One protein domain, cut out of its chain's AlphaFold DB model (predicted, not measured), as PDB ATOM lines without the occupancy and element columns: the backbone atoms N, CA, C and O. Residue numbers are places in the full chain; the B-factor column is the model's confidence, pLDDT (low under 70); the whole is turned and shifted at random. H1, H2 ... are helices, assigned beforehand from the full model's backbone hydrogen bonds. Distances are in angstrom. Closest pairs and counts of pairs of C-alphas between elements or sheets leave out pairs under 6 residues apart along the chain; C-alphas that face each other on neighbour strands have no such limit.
ATOM      1  N   PRO A 233       6.652  38.687 105.580       93.75
ATOM      2  CA  PRO A 233       5.997  38.744 104.277       93.75
ATOM      3  C   PRO A 233       6.309  37.503 103.422       93.75
ATOM      4  O   PRO A 233       7.293  36.785 103.626       93.75
ATOM      5  N   ALA A 234       5.452  37.226 102.437       92.19
ATOM      6  CA  ALA A 234       5.501  35.985 101.666       92.19
ATOM      7  C   ALA A 234       6.755  35.843 100.786       92.19
ATOM      8  O   ALA A 234       7.140  34.724 100.454       92.19
ATOM      9  N   ASP A 235       7.408  36.938 100.402       91.31
ATOM     10  CA  ASP A 235       8.708  36.925  99.723       91.31
ATOM     11  C   ASP A 235       9.824  36.394 100.639       91.31
ATOM     12  O   ASP A 235      10.632  35.574 100.202       91.31
ATOM     13  N   LYS A 236       9.819  36.757 101.928       92.44
ATOM     14  CA  LYS A 236      10.751  36.220 102.933       92.44
ATOM     15  C   LYS A 236      10.485  34.754 103.243       92.44
ATOM     16  O   LYS A 236      11.424  33.953 103.281       92.44
ATOM     17  N   LEU A 237       9.213  34.373 103.352       91.12
ATOM     18  CA  LEU A 237       8.823  32.965 103.428       91.12
ATOM     19  C   LEU A 237       9.317  32.186 102.195       91.12
ATOM     20  O   LEU A 237       9.871  31.093 102.325       91.12
ATOM     21  N   LEU A 238       9.160  32.751 100.995       90.88
ATOM     22  CA  LEU A 238       9.615  32.135  99.752       90.88
ATOM     23  C   LEU A 238      11.138  31.971  99.712       90.88
ATOM     24  O   LEU A 238      11.616  30.909  99.319       90.88
ATOM     25  N   GLU A 239      11.908  32.969 100.153       90.81
ATOM     26  CA  GLU A 239      13.367  32.859 100.285       90.81
ATOM     27  C   GLU A 239      13.765  31.661 101.168       90.81
ATOM     28  O   GLU A 239      14.690  30.919 100.819       90.81
ATOM     29  N   ARG A 240      13.055  31.428 102.284       92.06
ATOM     30  CA  ARG A 240      13.266  30.252 103.147       92.06
ATOM     31  C   ARG A 240      12.925  28.949 102.419       92.06
ATOM     32  O   ARG A 240      13.757  28.042 102.395       92.06
ATOM     33  N   ILE A 241      11.767  28.879 101.759       87.81
ATOM     34  CA  ILE A 241      11.337  27.690 101.001       87.81
ATOM     35  C   ILE A 241      12.340  27.342  99.893       87.81
ATOM     36  O   ILE A 241      12.672  26.173  99.701       87.81
ATOM     37  N   LEU A 242      12.869  28.332  99.168       90.19
ATOM     38  CA  LEU A 242      13.853  28.106  98.104       90.19
ATOM     39  C   LEU A 242      15.169  27.527  98.643       90.19
ATOM     40  O   LEU A 242      15.747  26.630  98.020       90.19
ATOM     41  N   LYS A 243      15.620  27.981  99.820       90.25
ATOM     42  CA  LYS A 243      16.794  27.415 100.506       90.25
ATOM     43  C   LYS A 243      16.552  25.962 100.916       90.25
ATOM     44  O   LYS A 243      17.380  25.103 100.614       90.25
ATOM     45  N   GLU A 244      15.411  25.677 101.545       89.12
ATOM     46  CA  GLU A 244      15.027  24.318 101.957       89.12
ATOM     47  C   GLU A 244      14.908  23.372 100.757       89.12
ATOM     48  O   GLU A 244      15.439  22.260 100.769       89.12
ATOM     49  N   ARG A 245      14.290  23.840  99.670       86.88
ATOM     50  CA  ARG A 245      14.176  23.104  98.411       86.88
ATOM     51  C   ARG A 245      15.545  22.731  97.844       86.88
ATOM     52  O   ARG A 245      15.736  21.584  97.434       86.88
ATOM     53  N   ARG A 246      16.490  23.679  97.784       90.44
ATOM     54  CA  ARG A 246      17.853  23.415  97.293       90.44
ATOM     55  C   ARG A 246      18.559  22.392  98.181       90.44
ATOM     56  O   ARG A 246      19.088  21.418  97.656       90.44
ATOM     57  N   ALA A 247      18.490  22.551  99.503       89.81
ATOM     58  CA  ALA A 247      19.074  21.601 100.448       89.81
ATOM     59  C   ALA A 247      18.491  20.184 100.288       89.81
ATOM     60  O   ALA A 247      19.231  19.199 100.264       89.81
ATOM     61  N   CYS A 248      17.172  20.071 100.101       86.38
ATOM     62  CA  CYS A 248      16.503  18.795  99.858       86.38
ATOM     63  C   CYS A 248      16.952  18.158  98.532       86.38
ATOM     64  O   CYS A 248      17.256  16.963  98.482       86.38
ATOM     65  N   TRP A 249      17.063  18.951  97.461       88.69
ATOM     66  CA  TRP A 249      17.596  18.473  96.184       88.69
ATOM     67  C   TRP A 249      19.044  17.991  96.311       88.69
ATOM     68  O   TRP A 249      19.379  16.936  95.767       88.69
ATOM     69  N   GLU A 250      19.883  18.719  97.051       91.12
ATOM     70  CA  GLU A 250      21.273  18.341  97.295       91.12
ATOM     71  C   GLU A 250      21.357  16.995  98.029       91.12
ATOM     72  O   GLU A 250      22.014  16.063  97.556       91.12
ATOM     73  N   ALA A 251      20.621  16.848  99.133       88.62
ATOM     74  CA  ALA A 251      20.582  15.614  99.913       88.62
ATOM     75  C   ALA A 251      20.096  14.410  99.081       88.62
ATOM     76  O   ALA A 251      20.739  13.357  99.071       88.62
ATOM     77  N   ASN A 252      19.005  14.578  98.325       86.00
ATOM     78  CA  ASN A 252      18.434  13.520  97.488       86.00
ATOM     79  C   ASN A 252      19.361  13.121  96.334       86.00
ATOM     80  O   ASN A 252      19.501  11.936  96.023       86.00
ATOM     81  N   THR A 253      20.007  14.095  95.694       87.31
ATOM     82  CA  THR A 253      20.945  13.839  94.594       87.31
ATOM     83  C   THR A 253      22.179  13.097  95.100       87.31
ATOM     84  O   THR A 253      22.582  12.101  94.498       87.31
ATOM     85  N   LEU A 254      22.718  13.498  96.256       89.56
ATOM     86  CA  LEU A 254      23.833  12.809  96.901       89.56
ATOM     87  C   LEU A 254      23.466  11.370  97.300       89.56
ATOM     88  O   LEU A 254      24.250  10.451  97.059       89.56
ATOM     89  N   ALA A 255      22.278  11.155  97.873       87.19
ATOM     90  CA  ALA A 255      21.793   9.823  98.234       87.19
ATOM     91  C   ALA A 255      21.669   8.909  97.004       87.19
ATOM     92  O   ALA A 255      22.157   7.778  97.030       87.19
ATOM     93  N   LYS A 256      21.108   9.416  95.895       86.00
ATOM     94  CA  LYS A 256      21.014   8.682  94.620       86.00
ATOM     95  C   LYS A 256      22.389   8.337  94.047       86.00
ATOM     96  O   LYS A 256      22.604   7.205  93.626       86.00
ATOM     97  N   MET A 257      23.331   9.280  94.059       87.81
ATOM     98  CA  MET A 257      24.706   9.052  93.598       87.81
ATOM     99  C   MET A 257      25.427   7.980  94.431       87.81
ATOM    100  O   MET A 257      26.075   7.098  93.867       87.81
ATOM    101  N   LYS A 258      25.264   8.009  95.763       88.38
ATOM    102  CA  LYS A 258      25.803   6.983  96.673       88.38
ATOM    103  C   LYS A 258      25.173   5.611  96.431       88.38
ATOM    104  O   LYS A 258      25.904   4.637  96.297       88.38
ATOM    105  N   ALA A 259      23.846   5.539  96.316       86.38
ATOM    106  CA  ALA A 259      23.129   4.294  96.037       86.38
ATOM    107  C   ALA A 259      23.511   3.688  94.673       86.38
ATOM    108  O   ALA A 259      23.585   2.473  94.534       86.38
ATOM    109  N   ALA A 260      23.825   4.529  93.683       86.69
ATOM    110  CA  ALA A 260      24.322   4.106  92.374       86.69
ATOM    111  C   ALA A 260      25.819   3.721  92.360       86.69
ATOM    112  O   ALA A 260      26.372   3.485  91.285       86.69
ATOM    113  N   GLY A 261      26.496   3.708  93.516       88.00
ATOM    114  CA  GLY A 261      27.922   3.384  93.631       88.00
ATOM    115  C   GLY A 261      28.863   4.432  93.023       88.00
ATOM    116  O   GLY A 261      30.026   4.136  92.759       88.00
ATOM    117  N   LYS A 262      28.376   5.655  92.774       86.88
ATOM    118  CA  LYS A 262      29.121   6.751  92.131       86.88
ATOM    119  C   LYS A 262      29.138   7.993  93.032       86.88
ATOM    120  O   LYS A 262      28.492   8.985  92.693       86.88
ATOM    121  N   PRO A 263      29.833   7.969  94.184       85.94
ATOM    122  CA  PRO A 263      29.926   9.149  95.036       85.94
ATOM    123  C   PRO A 263      30.614  10.308  94.282       85.94
ATOM    124  O   PRO A 263      31.593  10.072  93.564       85.94
ATOM    125  N   PRO A 264      30.119  11.553  94.408       87.38
ATOM    126  CA  PRO A 264      30.725  12.702  93.745       87.38
ATOM    127  C   PRO A 264      32.132  12.983  94.293       87.38
ATOM    128  O   PRO A 264      32.384  12.830  95.487       87.38
ATOM    129  N   LYS A 265      33.055  13.386  93.407       83.88
ATOM    130  CA  LYS A 265      34.460  13.687  93.752       83.88
ATOM    131  C   LYS A 265      34.658  15.083  94.352       83.88
ATOM    132  O   LYS A 265      35.633  15.303  95.059       83.88
ATOM    133  N   ASP A 266      33.766  16.016  94.036       89.31
ATOM    134  CA  ASP A 266      33.757  17.398  94.514       89.31
ATOM    135  C   ASP A 266      32.319  17.943  94.499       89.31
ATOM    136  O   ASP A 266      31.389  17.214  94.165       89.31
ATOM    137  N   ASP A 267      32.128  19.217  94.843       90.94
ATOM    138  CA  ASP A 267      30.814  19.871  94.907       90.94
ATOM    139  C   ASP A 267      30.318  20.440  93.563       90.94
ATOM    140  O   ASP A 267      29.259  21.068  93.518       90.94
ATOM    141  N   ARG A 268      31.012  20.203  92.434       90.00
ATOM    142  CA  ARG A 268      30.585  20.755  91.129       90.00
ATOM    143  C   ARG A 268      29.207  20.262  90.696       90.00
ATOM    144  O   ARG A 268      28.506  20.977  89.988       90.00
ATOM    145  N   TRP A 269      28.774  19.088  91.157       87.38
ATOM    146  CA  TRP A 269      27.434  18.574  90.866       87.38
ATOM    147  C   TRP A 269      26.314  19.485  91.388       87.38
ATOM    148  O   TRP A 269      25.230  19.467  90.806       87.38
ATOM    149  N   LYS A 270      26.566  20.312  92.417       90.62
ATOM    150  CA  LYS A 270      25.590  21.281  92.939       90.62
ATOM    151  C   LYS A 270      25.228  22.360  91.915       90.62
ATOM    152  O   LYS A 270      24.112  22.868  91.937       90.62
ATOM    153  N   GLN A 271      26.115  22.645  90.958       88.50
ATOM    154  CA  GLN A 271      25.862  23.591  89.860       88.50
ATOM    155  C   GLN A 271      24.774  23.104  88.890       88.50
ATOM    156  O   GLN A 271      24.246  23.892  88.113       88.50
ATOM    157  N   ASN A 272      24.406  21.818  88.944       89.25
ATOM    158  CA  ASN A 272      23.297  21.279  88.159       89.25
ATOM    159  C   ASN A 272      21.922  21.653  88.733       89.25
ATOM    160  O   ASN A 272      20.908  21.382  88.083       89.25
ATOM    161  N   TYR A 273      21.866  22.240  89.935       88.12
ATOM    162  CA  TYR A 273      20.621  22.759  90.480       88.12
ATOM    163  C   TYR A 273      20.129  23.927  89.630       88.12
ATOM    164  O   TYR A 273      20.867  24.869  89.347       88.12
ATOM    165  N   LYS A 274      18.856  23.874  89.245       87.00
ATOM    166  CA  LYS A 274      18.194  24.954  88.519       87.00
ATOM    167  C   LYS A 274      17.199  25.616  89.449       87.00
ATOM    168  O   LYS A 274      16.289  24.947  89.942       87.00
ATOM    169  N   ASP A 275      17.378  26.914  89.661       83.81
ATOM    170  CA  ASP A 275      16.412  27.697  90.418       83.81
ATOM    171  C   ASP A 275      15.044  27.696  89.706       83.81
ATOM    172  O   ASP A 275      14.982  27.661  88.468       83.81
ATOM    173  N   PRO A 276      13.934  27.699  90.465       84.88
ATOM    174  CA  PRO A 276      12.598  27.777  89.895       84.88
ATOM    175  C   PRO A 276      12.410  29.055  89.075       84.88
ATOM    176  O   PRO A 276      12.879  30.132  89.438       84.88
ATOM    177  N   VAL A 277      11.687  28.936  87.965       85.19
ATOM    178  CA  VAL A 277      11.376  30.079  87.101       85.19
ATOM    179  C   VAL A 277      10.286  30.928  87.762       85.19
ATOM    180  O   VAL A 277       9.334  30.389  88.321       85.19
ATOM    181  N   ALA A 278      10.381  32.254  87.671       84.31
ATOM    182  CA  ALA A 278       9.301  33.133  88.113       84.31
ATOM    183  C   ALA A 278       8.012  32.895  87.290       84.31
ATOM    184  O   ALA A 278       8.088  32.548  86.106       84.31
ATOM    185  N   PRO A 279       6.817  33.051  87.884       86.88
ATOM    186  CA  PRO A 279       5.571  32.946  87.132       86.88
ATOM    187  C   PRO A 279       5.419  34.107  86.139       86.88
ATOM    188  O   PRO A 279       5.860  35.225  86.401       86.88
ATOM    189  N   ASP A 280       4.737  33.858  85.019       86.31
ATOM    190  CA  ASP A 280       4.274  34.933  84.139       86.31
ATOM    191  C   ASP A 280       3.141  35.702  84.831       86.31
ATOM    192  O   ASP A 280       2.146  35.112  85.251       86.31
ATOM    193  N   ILE A 281       3.311  37.015  84.971       85.19
ATOM    194  CA  ILE A 281       2.382  37.892  85.695       85.19
ATOM    195  C   ILE A 281       1.527  38.767  84.773       85.19
ATOM    196  O   ILE A 281       0.698  39.540  85.255       85.19
ATOM    197  N   ARG A 282       1.707  38.673  83.450       88.75
ATOM    198  CA  ARG A 282       0.991  39.522  82.488       88.75
ATOM    199  C   ARG A 282      -0.518  39.280  82.563       88.75
ATOM    200  O   ARG A 282      -0.982  38.149  82.466       88.75
ATOM    201  N   GLY A 283      -1.284  40.359  82.724       82.81
ATOM    202  CA  GLY A 283      -2.750  40.311  82.783       82.81
ATOM    203  C   GLY A 283      -3.333  39.757  84.088       82.81
ATOM    204  O   GLY A 283      -4.544  39.555  84.163       82.81
ATOM    205  N   LEU A 284      -2.511  39.512  85.114       83.81
ATOM    206  CA  LEU A 284      -2.983  39.067  86.426       83.81
ATOM    207  C   LEU A 284      -3.301  40.260  87.346       83.81
ATOM    208  O   LEU A 284      -2.652  41.300  87.240       83.81
ATOM    209  N   PRO A 285      -4.271  40.125  88.273       82.62
ATOM    210  CA  PRO A 285      -4.597  41.186  89.222       82.62
ATOM    211  C   PRO A 285      -3.436  41.464  90.183       82.62
ATOM    212  O   PRO A 285      -2.635  40.570  90.494       82.62
ATOM    213  N   THR A 286      -3.381  42.694  90.691       86.12
ATOM    214  CA  THR A 286      -2.466  43.083  91.770       86.12
ATOM    215  C   THR A 286      -2.737  42.248  93.015       86.12
ATOM    216  O   THR A 286      -3.884  41.912  93.313       86.12
ATOM    217  N   LEU A 287      -1.671  41.885  93.723       90.25
ATOM    218  CA  LEU A 287      -1.781  41.175  94.990       90.25
ATOM    219  C   LEU A 287      -1.896  42.161  96.159       90.25
ATOM    220  O   LEU A 287      -1.421  43.292  96.030       90.25
ATOM    221  N   PRO A 288      -2.473  41.730  97.290       92.94
ATOM    222  CA  PRO A 288      -2.359  42.462  98.542       92.94
ATOM    223  C   PRO A 288      -0.904  42.612  99.001       92.94
ATOM    224  O   PRO A 288      -0.018  41.853  98.596       92.94
ATOM    225  N   GLU A 289      -0.668  43.572  99.889       92.75
ATOM    226  CA  GLU A 289       0.630  43.754 100.531       92.75
ATOM    227  C   GLU A 289       1.069  42.487 101.283       92.75
ATOM    228  O   GLU A 289       0.260  41.760 101.864       92.75
ATOM    229  N   GLY A 290       2.368  42.189 101.232       91.50
ATOM    230  CA  GLY A 290       2.945  40.994 101.845       91.50
ATOM    231  C   GLY A 290       2.665  39.684 101.104       91.50
ATOM    232  O   GLY A 290       3.179  38.655 101.528       91.50
ATOM    233  N   TRP A 291       1.895  39.679 100.009       93.19
ATOM    234  CA  TRP A 291       1.668  38.486  99.184       93.19
ATOM    235  C   TRP A 291       2.665  38.415  98.025       93.19
ATOM    236  O   TRP A 291       3.095  39.430  97.483       93.19
ATOM    237  N   THR A 292       2.983  37.198  97.576       91.69
ATOM    238  CA  THR A 292       3.824  36.976  96.391       91.69
ATOM    239  C   THR A 292       3.248  35.896  95.478       91.69
ATOM    240  O   THR A 292       2.476  35.035  95.906       91.69
ATOM    241  N   ARG A 293       3.600  35.951  94.190       89.50
ATOM    242  CA  ARG A 293       3.207  34.959  93.178       89.50
ATOM    243  C   ARG A 293       4.350  33.987  92.951       89.50
ATOM    244  O   ARG A 293       5.478  34.394  92.694       89.50
ATOM    245  N   VAL A 294       4.023  32.701  92.933       89.62
ATOM    246  CA  VAL A 294       4.979  31.625  92.660       89.62
ATOM    247  C   VAL A 294       4.365  30.614  91.710       89.62
ATOM    248  O   VAL A 294       3.141  30.470  91.649       89.62
ATOM    249  N   ARG A 295       5.201  29.885  90.971       87.56
ATOM    250  CA  ARG A 295       4.719  28.689  90.281       87.56
ATOM    251  C   ARG A 295       4.504  27.569  91.295       87.56
ATOM    252  O   ARG A 295       5.243  27.454  92.268       87.56
ATOM    253  N   LEU A 296       3.528  26.703  91.043       84.12
ATOM    254  CA  LEU A 296       3.227  25.576  91.929       84.12
ATOM    255  C   LEU A 296       4.444  24.663  92.149       84.12
ATOM    256  O   LEU A 296       4.741  24.284  93.277       84.12
TER     257      LEU A 296
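AT A GLANCE: This is residues 233 to 296 of the 396 residues of an uncharacterized protein of Acidobacterium sp. 4Y35 (UniProt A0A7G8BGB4). One long, straight helix, H1, makes most of the length of a rod; the chain then folds back through the short helix H2 and runs as a long tail without named elements toward the beginning of H1, where it loops round. Residues 256 to 261 stick out at one end and 282 to 288 at the other. The printed part has 64 residues, with two named helices, H1 then H2, and no named strand: all helix. It is only just extended, close to loose, with a radius of gyration of the C-alphas of 16.4 A and spans of 50 by 22 by 17 A.

HOW THE PARTS SIT: H1, residues 234 to 259, and H2, residues 267 to 272, are close but not clearly touching; their closest C-alphas, of Glu 250 and Lys 270, are 6.8 A apart. They run opposite ways at a steep tilt of 62 degrees. In H1 every O i to N i+4 pair is within hydrogen-bond range; in H2 0 of 2 are, beside 3 of 3 O i to N i+3 pairs.

IN THESE COORDINATES: H1 measures 36.7 A from C-alpha 234 at (5.501, 35.985, 101.666) to C-alpha 259. H2 measures 10.2 A and ends at C-alpha 272 at (23.297, 21.279, 88.159).

THE WHOLE: The C-alphas farthest apart, of Gly 261 and Pro 285, are 50.1 A apart. The printed part has no cut, the link from H1 to H2 is short, and no printed residue is under 70 in pLDDT.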